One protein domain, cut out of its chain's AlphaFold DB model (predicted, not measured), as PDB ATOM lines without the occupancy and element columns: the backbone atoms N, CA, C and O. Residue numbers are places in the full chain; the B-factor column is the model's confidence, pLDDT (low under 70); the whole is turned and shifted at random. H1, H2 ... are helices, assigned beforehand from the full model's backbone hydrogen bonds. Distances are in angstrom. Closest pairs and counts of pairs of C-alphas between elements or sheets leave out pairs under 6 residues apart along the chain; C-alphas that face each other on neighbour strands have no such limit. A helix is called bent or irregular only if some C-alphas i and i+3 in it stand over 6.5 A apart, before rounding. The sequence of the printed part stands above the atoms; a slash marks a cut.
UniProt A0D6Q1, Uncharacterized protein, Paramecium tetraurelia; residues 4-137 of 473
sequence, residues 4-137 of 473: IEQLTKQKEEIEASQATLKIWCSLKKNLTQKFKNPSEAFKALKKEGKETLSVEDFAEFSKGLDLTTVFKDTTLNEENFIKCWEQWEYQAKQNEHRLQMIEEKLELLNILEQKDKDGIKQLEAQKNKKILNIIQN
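This is residues 4 to 137 of the 473 residues of an uncharacterized protein of Paramecium tetraurelia (UniProt A0D6Q1). This is a long rod made by two long helices, H1 and H4b, that run side by side in opposite ways, with a small head at one end, where H2, H3, the short arm H4a and a long loop gather. At the other end the last part of H4b runs on beyond H1, and the chain then folds back to a short helix, H5; residues 125 to 130 stick out there. The printed part has 134 residues with five named helices, in the order H1, H2, H3, H4, H5, and no named strand, and its class is all helix. The whole is only just extended, close to loose, with a radius of gyration of the C-alphas of 21.6 A and spans of 70 by 26 by 25 A.

Start at H4, residues 78 to 118, assigned as one helix by its hydrogen bonds but bent, with C-alphas 85 and 88 lying 6.5 A apart. Its arms H4a, residues 78 to 85, and H4b, residues 88 to 118, stand at a shallow tilt of 34.8 degrees, only just short of steep. H1, residues 4 to 34, touches H4b at a shallow tilt of 30 degrees, opposite ways; their closest C-alphas, those of Leu 21 and Ala 92, are 5.6 A apart. At the head, look at H2, residues 38 to 45: it touches H4a at a steep tilt of 65 degrees, opposite ways, with the closest C-alphas, Pro 38 and Ile 82, 5.6 A apart. H3, residues 55 to 58, is close to H2 but not clearly touching it, the closest C-alphas, Leu 45 and Asp 57, being 5.7 A apart. H5, residues 129 to 135, and H4b are near each other; H5 and H1 are apart. In H2, H4a and H5 every O i to N i+4 pair is within hydrogen-bond range, in H1 and in H4b 26 of 27 are, and H3 is too short for such a pair.

Find C-alpha 88 at (191.777, 189.347, 151.485); from there H4b runs 43.6 A to C-alpha 118 at (209.428, 229.125, 153.303). H1 begins at C-alpha 4, at (209.567, 210.575, 155.831), and measures 44.9 A. The shorter pieces are H4a, 10.5 A, H2, 10.4 A, H5, 9.9 A, and H3, 5.7 A.

The two C-alphas farthest apart, those of Gly 49 and Asn 137, are 70.6 A from each other. The printed part has no cut. The link from H3 to H4, residues 59 to 77, is long, while that from H1 to H2 is tight. Mean pLDDT of the printed part is 81.6; look at residues 114 to 137 for the values under 70.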
ATOM      1  N   ILE A   4     210.123 210.506 157.191       82.31
ATOM      2  CA  ILE A   4     209.567 210.575 155.831       82.31
ATOM      3  C   ILE A   4     210.022 209.373 154.992       82.31
ATOM      4  O   ILE A   4     209.200 208.750 154.320       82.31
ATOM      5  N   GLU A   5     211.301 208.994 155.053       84.69
ATOM      6  CA  GLU A   5     211.828 207.831 154.318       84.69
ATOM      7  C   GLU A   5     211.197 206.524 154.817       84.69
ATOM      8  O   GLU A   5     210.826 205.664 154.018       84.69
ATOM      9  N   GLN A   6     211.021 206.382 156.136       88.31
ATOM     10  CA  GLN A   6     210.388 205.204 156.725       88.31
ATOM     11  C   GLN A   6     208.912 205.087 156.318       88.31
ATOM     12  O   GLN A   6     208.467 204.001 155.945       88.31
ATOM     13  N   LEU A   7     208.161 206.191 156.358       87.06
ATOM     14  CA  LEU A   7     206.755 206.221 155.945       87.06
ATOM     15  C   LEU A   7     206.587 206.011 154.438       87.06
ATOM     16  O   LEU A   7     205.662 205.316 154.028       87.06
ATOM     17  N   THR A   8     207.496 206.543 153.619       88.12
ATOM     18  CA  THR A   8     207.488 206.333 152.161       88.12
ATOM     19  C   THR A   8     207.717 204.862 151.826       88.12
ATOM     20  O   THR A   8     206.954 204.279 151.062       88.12
ATOM     21  N   LYS A   9     208.682 204.212 152.486       92.50
ATOM     22  CA  LYS A   9     208.914 202.775 152.310       92.50
ATOM     23  C   LYS A   9     207.711 201.931 152.751       92.50
ATOM     24  O   LYS A   9     207.304 201.014 152.045       92.50
ATOM     25  N   GLN A  10     207.105 202.255 153.897       90.38
ATOM     26  CA  GLN A  10     205.885 201.578 154.354       90.38
ATOM     27  C   GLN A  10     204.715 201.780 153.384       90.38
ATOM     28  O   GLN A  10     203.944 200.848 153.158       90.38
ATOM     29  N   LYS A  11     204.586 202.977 152.798       92.00
ATOM     30  CA  LYS A  11     203.590 203.270 151.765       92.00
ATOM     31  C   LYS A  11     203.778 202.353 150.559       92.00
ATOM     32  O   LYS A  11     202.832 201.665 150.193       92.00
ATOM     33  N   GLU A  12     204.986 202.286 150.003       93.00
ATOM     34  CA  GLU A  12     205.303 201.447 148.838       93.00
ATOM     35  C   GLU A  12     205.000 199.959 149.089       93.00
ATOM     36  O   GLU A  12     204.382 199.292 148.255       93.00
ATOM     37  N   GLU A  13     205.366 199.437 150.265       92.38
ATOM     38  CA  GLU A  13     205.079 198.049 150.655       92.38
ATOM     39  C   GLU A  13     203.565 197.770 150.728       92.38
ATOM     40  O   GLU A  13     203.080 196.746 150.229       92.38
ATOM     41  N   ILE A  14     202.790 198.689 151.318       92.25
ATOM     42  CA  ILE A  14     201.333 198.546 151.428       92.25
ATOM     43  C   ILE A  14     200.658 198.739 150.065       92.25
ATOM     44  O   ILE A  14     199.696 198.031 149.769       92.25
ATOM     45  N   GLU A  15     201.153 199.631 149.206       92.50
ATOM     46  CA  GLU A  15     200.647 199.829 147.842       92.50
ATOM     47  C   GLU A  15     200.848 198.589 146.971       92.50
ATOM     48  O   GLU A  15     199.911 198.170 146.286       92.50
ATOM     49  N   ALA A  16     202.022 197.953 147.051       90.50
ATOM     50  CA  ALA A  16     202.290 196.695 146.363       90.50
ATOM     51  C   ALA A  16     201.317 195.594 146.820       90.50
ATOM     52  O   ALA A  16     200.698 194.920 145.993       90.50
ATOM     53  N   SER A  17     201.103 195.461 148.135       89.81
ATOM     54  CA  SER A  17     200.101 194.541 148.690       89.81
ATOM     55  C   SER A  17     198.678 194.888 148.227       89.81
ATOM     56  O   SER A  17     197.910 194.007 147.834       89.81
ATOM     57  N   GLN A  18     198.319 196.173 148.217       92.44
ATOM     58  CA  GLN A  18     196.992 196.652 147.837       92.44
ATOM     59  C   GLN A  18     196.686 196.435 146.353       92.44
ATOM     60  O   GLN A  18     195.541 196.135 146.008       92.44
ATOM     61  N   ALA A  19     197.678 196.561 145.471       90.62
ATOM     62  CA  ALA A  19     197.523 196.265 144.051       90.62
ATOM     63  C   ALA A  19     197.098 194.802 143.841       90.62
ATOM     64  O   ALA A  19     196.082 194.546 143.193       90.62
ATOM     65  N   THR A  20     197.792 193.859 144.485       90.69
ATOM     66  CA  THR A  20     197.457 192.427 144.450       90.69
ATOM     67  C   THR A  20     196.053 192.156 145.003       90.69
ATOM     68  O   THR A  20     195.245 191.463 144.378       90.69
ATOM     69  N   LEU A  21     195.700 192.760 146.142       91.56
ATOM     70  CA  LEU A  21     194.385 192.565 146.762       91.56
ATOM     71  C   LEU A  21     193.234 193.186 145.950       91.56
ATOM     72  O   LEU A  21     192.124 192.647 145.945       91.56
ATOM     73  N   LYS A  22     193.468 194.280 145.214       91.62
ATOM     74  CA  LYS A  22     192.477 194.869 144.290       91.62
ATOM     75  C   LYS A  22     192.162 193.943 143.114       91.62
ATOM     76  O   LYS A  22     190.998 193.857 142.704       91.62
ATOM     77  N   ILE A  23     193.166 193.229 142.600       91.44
ATOM     78  CA  ILE A  23     192.972 192.200 141.569       91.44
ATOM     79  C   ILE A  23     192.068 191.092 142.122       91.44
ATOM     80  O   ILE A  23     191.067 190.743 141.490       91.44
ATOM     81  N   TRP A  24     192.339 190.616 143.343       91.88
ATOM     82  CA  TRP A  24     191.473 189.646 144.016       91.88
ATOM     83  C   TRP A  24     190.042 190.153 144.215       91.88
ATOM     84  O   TRP A  24     189.093 189.452 143.872       91.88
ATOM     85  N   CYS A  25     189.856 191.373 144.724       91.56
ATOM     86  CA  CYS A  25     188.521 191.941 144.939       91.56
ATOM     87  C   CYS A  25     187.716 192.011 143.632       91.56
ATOM     88  O   CYS A  25     186.507 191.764 143.623       91.56
ATOM     89  N   SER A  26     188.391 192.295 142.516       91.62
ATOM     90  CA  SER A  26     187.787 192.300 141.181       91.62
ATOM     91  C   SER A  26     187.390 190.890 140.734       91.62
ATOM     92  O   SER A  26     186.255 190.682 140.304       91.62
ATOM     93  N   LEU A  27     188.274 189.902 140.913       91.00
ATOM     94  CA  LEU A  27     187.966 188.498 140.631       91.00
ATOM     95  C   LEU A  27     186.790 188.001 141.485       91.00
ATOM     96  O   LEU A  27     185.831 187.443 140.955       91.00
ATOM     97  N   LYS A  28     186.814 188.257 142.796       91.62
ATOM     98  CA  LYS A  28     185.734 187.901 143.723       91.62
ATOM     99  C   LYS A  28     184.407 188.529 143.300       91.62
ATOM    100  O   LYS A  28     183.372 187.866 143.342       91.62
ATOM    101  N   LYS A  29     184.407 189.780 142.830       91.56
ATOM    102  CA  LYS A  29     183.202 190.436 142.298       91.56
ATOM    103  C   LYS A  29     182.651 189.721 141.059       91.56
ATOM    104  O   LYS A  29     181.437 189.648 140.899       91.56
ATOM    105  N   ASN A  30     183.512 189.185 140.197       91.50
ATOM    106  CA  ASN A  30     183.083 188.411 139.029       91.50
ATOM    107  C   ASN A  30     182.536 187.037 139.438       91.50
ATOM    108  O   ASN A  30     181.506 186.603 138.926       91.50
ATOM    109  N   LEU A  31     183.175 186.376 140.404       90.62
ATOM    110  CA  LEU A  31     182.727 185.079 140.908       90.62
ATOM    111  C   LEU A  31     181.401 185.187 141.673       90.62
ATOM    112  O   LEU A  31     180.506 184.377 141.458       90.62
ATOM    113  N   THR A  32     181.223 186.222 142.497       91.00
ATOM    114  CA  THR A  32     179.981 186.454 143.267       91.00
ATOM    115  C   THR A  32     178.767 186.794 142.399       91.00
ATOM    116  O   THR A  32     177.634 186.659 142.853       91.00
ATOM    117  N   GLN A  33     178.965 187.196 141.138       90.19
ATOM    118  CA  GLN A  33     177.861 187.339 140.178       90.19
ATOM    119  C   GLN A  33     177.273 185.989 139.755       90.19
ATOM    120  O   GLN A  33     176.099 185.935 139.394       90.19
ATOM    121  N   LYS A  34     178.072 184.915 139.783       89.56
ATOM    122  CA  LYS A  34     177.631 183.568 139.395       89.56
ATOM    123  C   LYS A  34     177.410 182.631 140.579       89.56
ATOM    124  O   LYS A  34     176.531 181.781 140.498       89.56
ATOM    125  N   PHE A  35     178.161 182.797 141.662       91.44
ATOM    126  CA  PHE A  35     178.157 181.889 142.808       91.44
ATOM    127  C   PHE A  35     177.755 182.626 144.081       91.44
ATOM    128  O   PHE A  35     178.251 183.718 144.361       91.44
ATOM    129  N   LYS A  36     176.858 182.028 144.874       86.56
ATOM    130  CA  LYS A  36     176.355 182.668 146.101       86.56
ATOM    131  C   LYS A  36     177.280 182.459 147.289       86.56
ATOM    132  O   LYS A  36     177.264 183.268 148.214       86.56
ATOM    133  N   ASN A  37     178.050 181.376 147.291       89.50
ATOM    134  CA  ASN A  37     178.938 181.027 148.392       89.50
ATOM    135  C   ASN A  37     180.314 180.546 147.871       89.50
ATOM    136  O   ASN A  37     180.420 180.097 146.725       89.50
ATOM    137  N   PRO A  38     181.381 180.660 148.685       89.62
ATOM    138  CA  PRO A  38     182.732 180.294 148.262       89.62
ATOM    139  C   PRO A  38     182.893 178.794 147.984       89.62
ATOM    140  O   PRO A  38     183.615 178.431 147.063       89.62
ATOM    141  N   SER A  39     182.206 177.915 148.716       89.12
ATOM    142  CA  SER A  39     182.279 176.463 148.488       89.12
ATOM    143  C   SER A  39     181.693 176.046 147.131       89.12
ATOM    144  O   SER A  39     182.214 175.155 146.469       89.12
ATOM    145  N   GLU A  40     180.616 176.697 146.694       88.94
ATOM    146  CA  GLU A  40     179.985 176.515 145.383       88.94
ATOM    147  C   GLU A  40     180.906 177.021 144.276       88.94
ATOM    148  O   GLU A  40     181.129 176.302 143.304       88.94
ATOM    149  N   ALA A  41     181.508 178.203 144.459       89.38
ATOM    150  CA  ALA A  41     182.513 178.720 143.536       89.38
ATOM    151  C   ALA A  41     183.706 177.761 143.416       89.38
ATOM    152  O   ALA A  41     184.122 177.436 142.309       89.38
ATOM    153  N   PHE A  42     184.216 177.245 144.539       90.38
ATOM    154  CA  PHE A  42     185.310 176.278 144.546       90.38
ATOM    155  C   PHE A  42     184.949 175.011 143.763       90.38
ATOM    156  O   PHE A  42     185.683 174.618 142.861       90.38
ATOM    157  N   LYS A  43     183.793 174.400 144.050       88.38
ATOM    158  CA  LYS A  43     183.330 173.183 143.361       88.38
ATOM    159  C   LYS A  43     183.094 173.395 141.869       88.38
ATOM    160  O   LYS A  43     183.366 172.487 141.095       88.38
ATOM    161  N   ALA A  44     182.599 174.566 141.471       86.69
ATOM    162  CA  ALA A  44     182.341 174.886 140.072       86.69
ATOM    163  C   ALA A  44     183.621 175.174 139.272       86.69
ATOM    164  O   ALA A  44     183.672 174.879 138.081       86.69
ATOM    165  N   LEU A  45     184.643 175.749 139.909       86.56
ATOM    166  CA  LEU A  45     185.937 176.030 139.276       86.56
ATOM    167  C   LEU A  45     186.852 174.795 139.253       86.56
ATOM    168  O   LEU A  45     187.686 174.646 138.362       86.56
ATOM    169  N   LYS A  46     186.707 173.895 140.229       88.56
ATOM    170  CA  LYS A  46     187.536 172.698 140.360       88.56
ATOM    171  C   LYS A  46     187.192 171.678 139.272       88.56
ATOM    172  O   LYS A  46     186.084 171.156 139.219       88.56
ATOM    173  N   LYS A  47     188.176 171.329 138.441       81.12
ATOM    174  CA  LYS A  47     188.058 170.209 137.488       81.12
ATOM    175  C   LYS A  47     187.999 168.868 138.231       81.12
ATOM    176  O   LYS A  47     188.628 168.713 139.281       81.12
ATOM    177  N   GLU A  48     187.274 167.896 137.674       75.81
ATOM    178  CA  GLU A  48     187.158 166.551 138.253       75.81
ATOM    179  C   GLU A  48     188.542 165.938 138.529       75.81
ATOM    180  O   GLU A  48     189.455 166.022 137.707       75.81
ATOM    181  N   GLY A  49     188.712 165.356 139.718       72.12
ATOM    182  CA  GLY A  49     189.952 164.690 140.134       72.12
ATOM    183  C   GLY A  49     191.078 165.598 140.650       72.12
ATOM    184  O   GLY A  49     192.065 165.077 141.161       72.12
ATOM    185  N   LYS A  50     190.958 166.932 140.583       82.00
ATOM    186  CA  LYS A  50     191.917 167.847 141.237       82.00
ATOM    187  C   LYS A  50     191.538 168.089 142.696       82.00
ATOM    188  O   LYS A  50     190.358 168.048 143.027       82.00
ATOM    189  N   GLU A  51     192.508 168.384 143.565       82.31
ATOM    190  CA  GLU A  51     192.286 168.808 144.965       82.31
ATOM    191  C   GLU A  51     192.441 170.318 145.176       82.31
ATOM    192  O   GLU A  51     191.814 170.880 146.075       82.31
ATOM    193  N   THR A  52     193.206 170.978 144.308       87.50
ATOM    194  CA  THR A  52     193.524 172.407 144.365       87.50
ATOM    195  C   THR A  52     193.092 173.128 143.090       87.50
ATOM    196  O   THR A  52     193.011 172.523 142.017       87.50
ATOM    197  N   LEU A  53     192.813 174.428 143.211       86.62
ATOM    198  CA  LEU A  53     192.590 175.316 142.072       86.62
ATOM    199  C   LEU A  53     193.921 175.851 141.542       86.62
ATOM    200  O   LEU A  53     194.812 176.226 142.304       86.62
ATOM    201  N   SER A  54     194.017 175.907 140.222       86.12
ATOM    202  CA  SER A  54     195.106 176.525 139.470       86.12
ATOM    203  C   SER A  54     194.645 177.846 138.849       86.12
ATOM    204  O   SER A  54     193.444 178.103 138.748       86.12
ATOM    205  N   VAL A  55     195.579 178.714 138.450       84.75
ATOM    206  CA  VAL A  55     195.253 180.036 137.877       84.75
ATOM    207  C   VAL A  55     194.366 179.896 136.635       84.75
ATOM    208  O   VAL A  55     193.444 180.684 136.422       84.75
ATOM    209  N   GLU A  56     194.597 178.846 135.850       84.62
ATOM    210  CA  GLU A  56     193.864 178.526 134.628       84.62
ATOM    211  C   GLU A  56     192.391 178.202 134.891       84.62
ATOM    212  O   GLU A  56     191.549 178.419 134.020       84.62
ATOM    213  N   ASP A  57     192.055 177.718 136.089       85.62
ATOM    214  CA  ASP A  57     190.676 177.378 136.445       85.62
ATOM    215  C   ASP A  57     189.803 178.644 136.599       85.62
ATOM    216  O   ASP A  57     188.579 178.570 136.521       85.62
ATOM    217  N   PHE A  58     190.415 179.831 136.717       86.88
ATOM    218  CA  PHE A  58     189.724 181.123 136.780       86.88
ATOM    219  C   PHE A  58     189.578 181.828 135.424       86.88
ATOM    220  O   PHE A  58     189.021 182.925 135.390       86.88
ATOM    221  N   ALA A  59     190.044 181.240 134.314       83.69
ATOM    222  CA  ALA A  59     190.154 181.908 133.008       83.69
ATOM    223  C   ALA A  59     188.850 182.570 132.512       83.69
ATOM    224  O   ALA A  59     188.878 183.623 131.872       83.69
ATOM    225  N   GLU A  60     187.689 181.993 132.833       83.38
ATOM    226  CA  GLU A  60     186.386 182.564 132.466       83.38
ATOM    227  C   GLU A  60     186.039 183.848 133.240       83.38
ATOM    228  O   GLU A  60     185.276 184.683 132.748       83.38
ATOM    229  N   PHE A  61     186.615 184.020 134.432       86.12
ATOM    230  CA  PHE A  61     186.308 185.082 135.395       86.12
ATOM    231  C   PHE A  61     187.448 186.096 135.571       86.12
ATOM    232  O   PHE A  61     187.232 187.167 136.141       86.12
ATOM    233  N   SER A  62     188.640 185.779 135.062       85.81
ATOM    234  CA  SER A  62     189.869 186.563 135.203       85.81
ATOM    235  C   SER A  62     190.220 187.414 133.982       85.81
ATOM    236  O   SER A  62     191.342 187.901 133.872       85.81
ATOM    237  N   LYS A  63     189.287 187.623 133.044       84.00
ATOM    238  CA  LYS A  63     189.551 188.415 131.831       84.00
ATOM    239  C   LYS A  63     190.098 189.806 132.180       84.00
ATOM    240  O   LYS A  63     189.390 190.617 132.771       84.00
ATOM    241  N   GLY A  64     191.341 190.069 131.773       79.38
ATOM    242  CA  GLY A  64     192.042 191.332 132.037       79.38
ATOM    243  C   GLY A  64     192.641 191.462 133.443       79.38
ATOM    244  O   GLY A  64     193.053 192.559 133.808       79.38
ATOM    245  N   LEU A  65     192.687 190.381 134.228       85.81
ATOM    246  CA  LEU A  65     193.286 190.330 135.562       85.81
ATOM    247  C   LEU A  65     194.526 189.430 135.550       85.81
ATOM    248  O   LEU A  65     194.456 188.282 135.116       85.81
ATOM    249  N   ASP A  66     195.641 189.935 136.075       84.69
ATOM    250  CA  ASP A  66     196.847 189.137 136.300       84.69
ATOM    251  C   ASP A  66     196.775 188.443 137.666       84.69
ATOM    252  O   ASP A  66     196.984 189.048 138.716       84.69
ATOM    253  N   LEU A  67     196.440 187.154 137.651       83.56
ATOM    254  CA  LEU A  67     196.291 186.336 138.855       83.56
ATOM    255  C   LEU A  67     197.596 185.675 139.310       83.56
ATOM    256  O   LEU A  67     197.624 185.071 140.385       83.56
ATOM    257  N   THR A  68     198.672 185.787 138.529       83.62
ATOM    258  CA  THR A  68     199.946 185.118 138.813       83.62
ATOM    259  C   THR A  68     200.563 185.631 140.110       83.62
ATOM    260  O   THR A  68     201.157 184.866 140.865       83.62
ATOM    261  N   THR A  69     200.372 186.916 140.411       83.12
ATOM    262  CA  THR A  69     200.833 187.552 141.653       83.12
ATOM    263  C   THR A  69     199.895 187.317 142.836       83.12
ATOM    264  O   THR A  69     200.352 187.278 143.972       83.12
ATOM    265  N   VAL A  70     198.599 187.107 142.582       83.81
ATOM    266  CA  VAL A  70     197.572 186.932 143.623       83.81
ATOM    267  C   VAL A  70     197.706 185.590 144.336       83.81
ATOM    268  O   VAL A  70     197.565 185.525 145.553       83.81
ATOM    269  N   PHE A  71     198.002 184.522 143.596       83.25
ATOM    270  CA  PHE A  71     198.054 183.161 144.143       83.25
ATOM    271  C   PHE A  71     199.470 182.594 144.287       83.25
ATOM    272  O   PHE A  71     199.614 181.429 144.647       83.25
ATOM    273  N   LYS A  72     200.509 183.403 144.030       78.81
ATOM    274  CA  LYS A  72     201.914 182.969 143.935       78.81
ATOM    275  C   LYS A  72     202.371 182.089 145.104       78.81
ATOM    276  O   LYS A  72     203.021 181.073 144.879       78.81
ATOM    277  N   ASP A  73     201.979 182.458 146.321       78.56
ATOM    278  CA  ASP A  73     202.431 181.815 147.559       78.56
ATOM    279  C   ASP A  73     201.288 181.103 148.314       78.56
ATOM    280  O   ASP A  73     201.420 180.782 149.494       78.56
ATOM    281  N   THR A  74     200.130 180.877 147.673       80.69
ATOM    282  CA  THR A  74     198.944 180.298 148.333       80.69
ATOM    283  C   THR A  74     198.412 179.078 147.591       80.69
ATOM    284  O   THR A  74     197.979 179.158 146.444       80.69
ATOM    285  N   THR A  75     198.352 177.938 148.282       84.44
ATOM    286  CA  THR A  75     197.683 176.737 147.773       84.44
ATOM    287  C   THR A  75     196.169 176.857 147.943       84.44
ATOM    288  O   THR A  75     195.641 176.863 149.056       84.44
ATOM    289  N   LEU A  76     195.448 176.937 146.825       85.31
ATOM    290  CA  LEU A  76     193.992 177.066 146.797       85.31
ATOM    291  C   LEU A  76     193.298 175.703 146.933       85.31
ATOM    292  O   LEU A  76     192.693 175.206 145.985       85.31
ATOM    293  N   ASN A  77     193.397 175.075 148.103       88.50
ATOM    294  CA  ASN A  77     192.470 174.005 148.487       88.50
ATOM    295  C   ASN A  77     191.130 174.612 148.965       88.50
ATOM    296  O   ASN A  77     191.018 175.831 149.105       88.50
ATOM    297  N   GLU A  78     190.105 173.786 149.200       86.06
ATOM    298  CA  GLU A  78     188.758 174.277 149.546       86.06
ATOM    299  C   GLU A  78     188.773 175.164 150.799       86.06
ATOM    300  O   GLU A  78     188.197 176.250 150.812       86.06
ATOM    301  N   GLU A  79     189.500 174.740 151.833       86.62
ATOM    302  CA  GLU A  79     189.578 175.457 153.103       86.62
ATOM    303  C   GLU A  79     190.297 176.809 152.968       86.62
ATOM    304  O   GLU A  79     189.789 177.836 153.425       86.62
ATOM    305  N   ASN A  80     191.450 176.838 152.296       89.19
ATOM    306  CA  ASN A  80     192.220 178.058 152.065       89.19
ATOM    307  C   ASN A  80     191.475 179.017 151.142       89.19
ATOM    308  O   ASN A  80     191.486 180.220 151.387       89.19
ATOM    309  N   PHE A  81     190.792 178.513 150.113       89.75
ATOM    310  CA  PHE A  81     189.988 179.341 149.219       89.75
ATOM    311  C   PHE A  81     188.849 180.035 149.972       89.75
ATOM    312  O   PHE A  81     188.657 181.242 149.817       89.75
ATOM    313  N   ILE A  82     188.137 179.304 150.837       89.75
ATOM    314  CA  ILE A  82     187.082 179.871 151.688       89.75
ATOM    315  C   ILE A  82     187.664 180.917 152.648       89.75
ATOM    316  O   ILE A  82     187.094 181.999 152.779       89.75
ATOM    317  N   LYS A  83     188.817 180.645 153.274       89.25
ATOM    318  CA  LYS A  83     189.508 181.612 154.147       89.25
ATOM    319  C   LYS A  83     189.895 182.891 153.392       89.25
ATOM    320  O   LYS A  83     189.563 183.994 153.827       89.25
ATOM    321  N   CYS A  84     190.522 182.753 152.224       89.06
ATOM    322  CA  CYS A  84     190.955 183.880 151.392       89.06
ATOM    323  C   CYS A  84     189.770 184.696 150.847       89.06
ATOM    324  O   CYS A  84     189.899 185.906 150.647       89.06
ATOM    325  N   TRP A  85     188.603 184.062 150.656       89.31
ATOM    326  CA  TRP A  85     187.371 184.699 150.179       89.31
ATOM    327  C   TRP A  85     187.044 185.990 150.912       89.31
ATOM    328  O   TRP A  85     186.808 187.015 150.274       89.31
ATOM    329  N   GLU A  86     187.054 185.978 152.239       85.62
ATOM    330  CA  GLU A  86     186.713 187.154 153.043       85.62
ATOM    331  C   GLU A  86     187.951 187.879 153.568       85.62
ATOM    332  O   GLU A  86     187.982 189.111 153.576       85.62
ATOM    333  N   GLN A  87     188.998 187.134 153.929       90.00
ATOM    334  CA  GLN A  87     190.188 187.690 154.565       90.00
ATOM    335  C   GLN A  87     190.907 188.717 153.683       90.00
ATOM    336  O   GLN A  87     191.281 189.784 154.167       90.00
ATOM    337  N   TRP A  88     191.066 188.442 152.390       91.50
ATOM    338  CA  TRP A  88     191.777 189.347 151.485       91.50
ATOM    339  C   TRP A  88     190.969 190.604 151.138       91.50
ATOM    340  O   TRP A  88     191.551 191.665 150.933       91.50
ATOM    341  N   GLU A  89     189.632 190.539 151.139       89.44
ATOM    342  CA  GLU A  89     188.805 191.746 151.001       89.44
ATOM    343  C   GLU A  89     188.910 192.628 152.252       89.44
ATOM    344  O   GLU A  89     189.029 193.851 152.153       89.44
ATOM    345  N   TYR A  90     188.892 192.014 153.437       91.00
ATOM    346  CA  TYR A  90     189.108 192.733 154.689       91.00
ATOM    347  C   TYR A  90     190.495 193.389 154.722       91.00
ATOM    348  O   TYR A  90     190.612 194.576 155.027       91.00
ATOM    349  N   GLN A  91     191.533 192.649 154.326       91.44
ATOM    350  CA  GLN A  91     192.895 193.164 154.233       91.44
ATOM    351  C   GLN A  91     193.006 194.317 153.224       91.44
ATOM    352  O   GLN A  91     193.689 195.296 153.507       91.44
ATOM    353  N   ALA A  92     192.279 194.265 152.101       91.19
ATOM    354  CA  ALA A  92     192.256 195.354 151.123       91.19
ATOM    355  C   ALA A  92     191.695 196.658 151.717       91.19
ATOM    356  O   ALA A  92     192.238 197.739 151.487       91.19
ATOM    357  N   LYS A  93     190.621 196.563 152.514       90.56
ATOM    358  CA  LYS A  93     190.028 197.717 153.218       90.56
ATOM    359  C   LYS A  93     190.956 198.246 154.309       90.56
ATOM    360  O   LYS A  93     191.088 199.453 154.485       90.56
ATOM    361  N   GLN A  94     191.625 197.347 155.029       91.19
ATOM    362  CA  GLN A  94     192.599 197.726 156.048       91.19
ATOM    363  C   GLN A  94     193.807 198.450 155.437       91.19
ATOM    364  O   GLN A  94     194.251 199.459 155.982       91.19
ATOM    365  N   ASN A  95     194.320 197.958 154.309       92.56
ATOM    366  CA  ASN A  95     195.407 198.593 153.570       92.56
ATOM    367  C   ASN A  95     194.990 199.968 153.037       92.56
ATOM    368  O   ASN A  95     195.759 200.910 153.175       92.56
ATOM    369  N   GLU A  96     193.772 200.115 152.506       90.62
ATOM    370  CA  GLU A  96     193.241 201.414 152.069       90.62
ATOM    371  C   GLU A  96     193.234 202.445 153.209       90.62
ATOM    372  O   GLU A  96     193.762 203.541 153.047       90.62
ATOM    373  N   HIS A  97     192.736 202.069 154.388       88.94
ATOM    374  CA  HIS A  97     192.763 202.942 155.564       88.94
ATOM    375  C   HIS A  97     194.193 203.251 156.040       88.94
ATOM    376  O   HIS A  97     194.504 204.381 156.408       88.94
ATOM    377  N   ARG A  98     195.093 202.258 156.045       90.00
ATOM    378  CA  ARG A  98     196.503 202.473 156.417       90.00
ATOM    379  C   ARG A  98     197.210 203.425 155.456       90.00
ATOM    380  O   ARG A  98     197.953 204.279 155.923       90.00
ATOM    381  N   LEU A  99     196.960 203.299 154.152       92.19
ATOM    382  CA  LEU A  99     197.501 204.209 153.144       92.19
ATOM    383  C   LEU A  99     197.001 205.633 153.367       92.19
ATOM    384  O   LEU A  99     197.826 206.535 153.391       92.19
ATOM    385  N   GLN A 100     195.704 205.822 153.635       88.81
ATOM    386  CA  GLN A 100     195.147 207.141 153.967       88.81
ATOM    387  C   GLN A 100     195.865 207.777 155.163       88.81
ATOM    388  O   GLN A 100     196.324 208.911 155.070       88.81
ATOM    389  N   MET A 101     196.053 207.032 156.258       86.56
ATOM    390  CA  MET A 101     196.771 207.551 157.429       86.56
ATOM    391  C   MET A 101     198.237 207.895 157.127       86.56
ATOM    392  O   MET A 101     198.755 208.884 157.643       86.56
ATOM    393  N   ILE A 102     198.928 207.080 156.322       85.56
ATOM    394  CA  ILE A 102     200.320 207.350 155.938       85.56
ATOM    395  C   ILE A 102     200.397 208.584 155.035       85.56
ATOM    396  O   ILE A 102     201.290 209.406 155.220       85.56
ATOM    397  N   GLU A 103     199.468 208.742 154.093       87.62
ATOM    398  CA  GLU A 103     199.391 209.910 153.213       87.62
ATOM    399  C   GLU A 103     199.140 211.196 153.997       87.62
ATOM    400  O   GLU A 103     199.886 212.155 153.820       87.62
ATOM    401  N   GLU A 104     198.175 211.193 154.920       82.81
ATOM    402  CA  GLU A 104     197.919 212.330 155.811       82.81
ATOM    403  C   GLU A 104     199.153 212.660 156.664       82.81
ATOM    404  O   GLU A 104     199.531 213.824 156.805       82.81
ATOM    405  N   LYS A 105     199.838 211.643 157.203       83.56
ATOM    406  CA  LYS A 105     201.047 211.849 158.009       83.56
ATOM    407  C   LYS A 105     202.207 212.410 157.181       83.56
ATOM    408  O   LYS A 105     202.908 213.303 157.649       83.56
ATOM    409  N   LEU A 106     202.406 211.914 155.959       83.19
ATOM    410  CA  LEU A 106     203.411 212.435 155.030       83.19
ATOM    411  C   LEU A 106     203.095 213.874 154.612       83.19
ATOM    412  O   LEU A 106     204.007 214.693 154.535       83.19
ATOM    413  N   GLU A 107     201.823 214.204 154.383       82.00
ATOM    414  CA  GLU A 107     201.393 215.572 154.091       82.00
ATOM    415  C   GLU A 107     201.713 216.510 155.262       82.00
ATOM    416  O   GLU A 107     202.321 217.559 155.054       82.00
ATOM    417  N   LEU A 108     201.401 216.111 156.500       78.81
ATOM    418  CA  LEU A 108     201.729 216.891 157.698       78.81
ATOM    419  C   LEU A 108     203.239 217.088 157.878       78.81
ATOM    420  O   LEU A 108     203.672 218.205 158.154       78.81
ATOM    421  N   LEU A 109     204.043 216.036 157.702       78.62
ATOM    422  CA  LEU A 109     205.502 216.130 157.810       78.62
ATOM    423  C   LEU A 109     206.100 217.022 156.715       78.62
ATOM    424  O   LEU A 109     206.954 217.852 157.015       78.62
ATOM    425  N   ASN A 110     205.606 216.925 155.478       77.88
ATOM    426  CA  ASN A 110     206.015 217.819 154.392       77.88
ATOM    427  C   ASN A 110     205.652 219.279 154.689       77.88
ATOM    428  O   ASN A 110     206.454 220.176 154.441       77.88
ATOM    429  N   ILE A 111     204.463 219.528 155.245       71.75
ATOM    430  CA  ILE A 111     204.033 220.865 155.672       71.75
ATOM    431  C   ILE A 111     204.944 221.407 156.781       71.75
ATOM    432  O   ILE A 111     205.292 222.586 156.755       71.75
ATOM    433  N   LEU A 112     205.341 220.569 157.742       71.00
ATOM    434  CA  LEU A 112     206.263 220.957 158.809       71.00
ATOM    435  C   LEU A 112     207.661 221.277 158.255       71.00
ATOM    436  O   LEU A 112     208.179 222.351 158.551       71.00
ATOM    437  N   GLU A 113     208.220 220.441 157.371       70.25
ATOM    438  CA  GLU A 113     209.499 220.742 156.704       70.25
ATOM    439  C   GLU A 113     209.441 222.024 155.854       70.25
ATOM    440  O   GLU A 113     210.424 222.762 155.768       70.25
ATOM    441  N   GLN A 114     208.303 222.306 155.211       63.78
ATOM    442  CA  GLN A 114     208.106 223.525 154.418       63.78
ATOM    443  C   GLN A 114     207.896 224.769 155.289       63.78
ATOM    444  O   GLN A 114     208.355 225.852 154.923       63.78
ATOM    445  N   LYS A 115     207.257 224.639 156.460       62.72
ATOM    446  CA  LYS A 115     207.108 225.731 157.436       62.72
ATOM    447  C   LYS A 115     208.474 226.241 157.905       62.72
ATOM    448  O   LYS A 115     208.637 227.453 158.046       62.72
ATOM    449  N   ASP A 116     209.443 225.339 158.062       57.31
ATOM    450  CA  ASP A 116     210.819 225.667 158.448       57.31
ATOM    451  C   ASP A 116     211.636 226.318 157.313       57.31
ATOM    452  O   ASP A 116     212.632 226.987 157.586       57.31
ATOM    453  N   LYS A 117     211.218 226.164 156.044       57.97
ATOM    454  CA  LYS A 117     211.956 226.661 154.864       57.97
ATOM    455  C   LYS A 117     211.375 227.929 154.231       57.97
ATOM    456  O   LYS A 117     212.151 228.816 153.888       57.97
ATOM    457  N   ASP A 118     210.052 228.053 154.106       51.31
ATOM    458  CA  ASP A 118     209.428 229.125 153.303       51.31
ATOM    459  C   ASP A 118     208.604 230.146 154.101       51.31
ATOM    460  O   ASP A 118     208.142 231.154 153.557       51.31
ATOM    461  N   GLY A 119     208.445 229.953 155.411       53.19
ATOM    462  CA  GLY A 119     207.574 230.797 156.219       53.19
ATOM    463  C   GLY A 119     206.093 230.645 155.834       53.19
ATOM    464  O   GLY A 119     205.702 230.398 154.696       53.19
ATOM    465  N   ILE A 120     205.223 230.821 156.823       55.16
ATOM    466  CA  ILE A 120     203.788 230.460 156.833       55.16
ATOM    467  C   ILE A 120     202.945 231.016 155.650       55.16
ATOM    468  O   ILE A 120     201.830 230.557 155.410       55.16
ATOM    469  N   LYS A 121     203.465 231.967 154.863       53.00
ATOM    470  CA  LYS A 121     202.708 232.726 153.856       53.00
ATOM    471  C   LYS A 121     202.290 231.936 152.608       53.00
ATOM    472  O   LYS A 121     201.272 232.286 152.021       53.00
ATOM    473  N   GLN A 122     203.014 230.896 152.187       52.16
ATOM    474  CA  GLN A 122     202.574 230.078 151.036       52.16
ATOM    475  C   GLN A 122     201.540 229.009 151.418       52.16
ATOM    476  O   GLN A 122     200.723 228.601 150.595       52.16
ATOM    477  N   LEU A 123     201.526 228.604 152.686       50.69
ATOM    478  CA  LEU A 123     200.690 227.520 153.192       50.69
ATOM    479  C   LEU A 123     199.212 227.940 153.327       50.69
ATOM    480  O   LEU A 123     198.322 227.119 153.127       50.69
ATOM    481  N   GLU A 124     198.933 229.239 153.507       49.62
ATOM    482  CA  GLU A 124     197.582 229.833 153.450       49.62
ATOM    483  C   GLU A 124     196.852 229.638 152.103       49.62
ATOM    484  O   GLU A 124     195.623 229.762 152.051       49.62
ATOM    485  N   ALA A 125     197.576 229.317 151.023       53.78
ATOM    486  CA  ALA A 125     197.012 229.144 149.683       53.78
ATOM    487  C   ALA A 125     196.469 227.728 149.402       53.78
ATOM    488  O   ALA A 125     195.689 227.559 148.462       53.78
ATOM    489  N   GLN A 126     196.825 226.710 150.196       53.75
ATOM    490  CA  GLN A 126     196.334 225.339 150.004       53.75
ATOM    491  C   GLN A 126     195.149 224.996 150.922       53.75
ATOM    492  O   GLN A 126     194.971 225.566 151.996       53.75
ATOM    493  N   LYS A 127     194.308 224.055 150.462       53.19
ATOM    494  CA  LYS A 127     192.969 223.643 150.954       53.19
ATOM    495  C   LYS A 127     192.839 223.263 152.452       53.19
ATOM    496  O   LYS A 127     191.763 222.850 152.872       53.19
ATOM    497  N   ASN A 128     193.853 223.468 153.286       56.66
ATOM    498  CA  ASN A 128     193.957 222.923 154.639       56.66
ATOM    499  C   ASN A 128     193.935 223.985 155.755       56.66
ATOM    500  O   ASN A 128     194.629 223.863 156.763       56.66
ATOM    501  N   LYS A 129     193.059 224.997 155.649       59.31
ATOM    502  CA  LYS A 129     192.872 226.044 156.684       59.31
ATOM    503  C   LYS A 129     192.644 225.504 158.105       59.31
ATOM    504  O   LYS A 129     193.045 226.135 159.075       59.31
ATOM    505  N   LYS A 130     192.001 224.338 158.244       57.38
ATOM    506  CA  LYS A 130     191.763 223.711 159.558       57.38
ATOM    507  C   LYS A 130     193.044 223.158 160.181       57.38
ATOM    508  O   LYS A 130     193.274 223.381 161.362       57.38
ATOM    509  N   ILE A 131     193.864 222.479 159.385       59.03
ATOM    510  CA  ILE A 131     195.156 221.933 159.818       59.03
ATOM    511  C   ILE A 131     196.110 223.089 160.141       59.03
ATOM    512  O   ILE A 131     196.754 223.085 161.184       59.03
ATOM    513  N   LEU A 132     196.101 224.140 159.320       62.19
ATOM    514  CA  LEU A 132     196.859 225.369 159.558       62.19
ATOM    515  C   LEU A 132     196.514 226.059 160.874       62.19
ATOM    516  O   LEU A 132     197.423 226.462 161.587       62.19
ATOM    517  N   ASN A 133     195.230 226.146 161.228       66.38
ATOM    518  CA  ASN A 133     194.809 226.697 162.518       66.38
ATOM    519  C   ASN A 133     195.284 225.852 163.710       66.38
ATOM    520  O   ASN A 133     195.545 226.404 164.774       66.38
ATOM    521  N   ILE A 134     195.373 224.528 163.554       63.88
ATOM    522  CA  ILE A 134     195.838 223.629 164.622       63.88
ATOM    523  C   ILE A 134     197.361 223.740 164.790       63.88
ATOM    524  O   ILE A 134     197.851 223.762 165.915       63.88
ATOM    525  N   ILE A 135     198.097 223.866 163.680       62.41
ATOM    526  CA  ILE A 135     199.564 224.001 163.650       62.41
ATOM    527  C   ILE A 135     200.023 225.437 163.973       62.41
ATOM    528  O   ILE A 135     201.176 225.661 164.362       62.41
ATOM    529  N   GLN A 136     199.145 226.431 163.819       64.81
ATOM    530  CA  GLN A 136     199.442 227.817 164.167       64.81
ATOM    531  C   GLN A 136     199.766 227.939 165.659       64.81
ATOM    532  O   GLN A 136     199.050 227.432 166.530       64.81
ATOM    533  N   ASN A 137     200.856 228.653 165.944       61.56
ATOM    534  CA  ASN A 137     201.383 228.858 167.294       61.56
ATOM    535  C   ASN A 137     201.742 227.540 168.007       61.56
ATOM    536  O   ASN A 137     201.481 227.394 169.199       61.56
TER     537      ASN A 137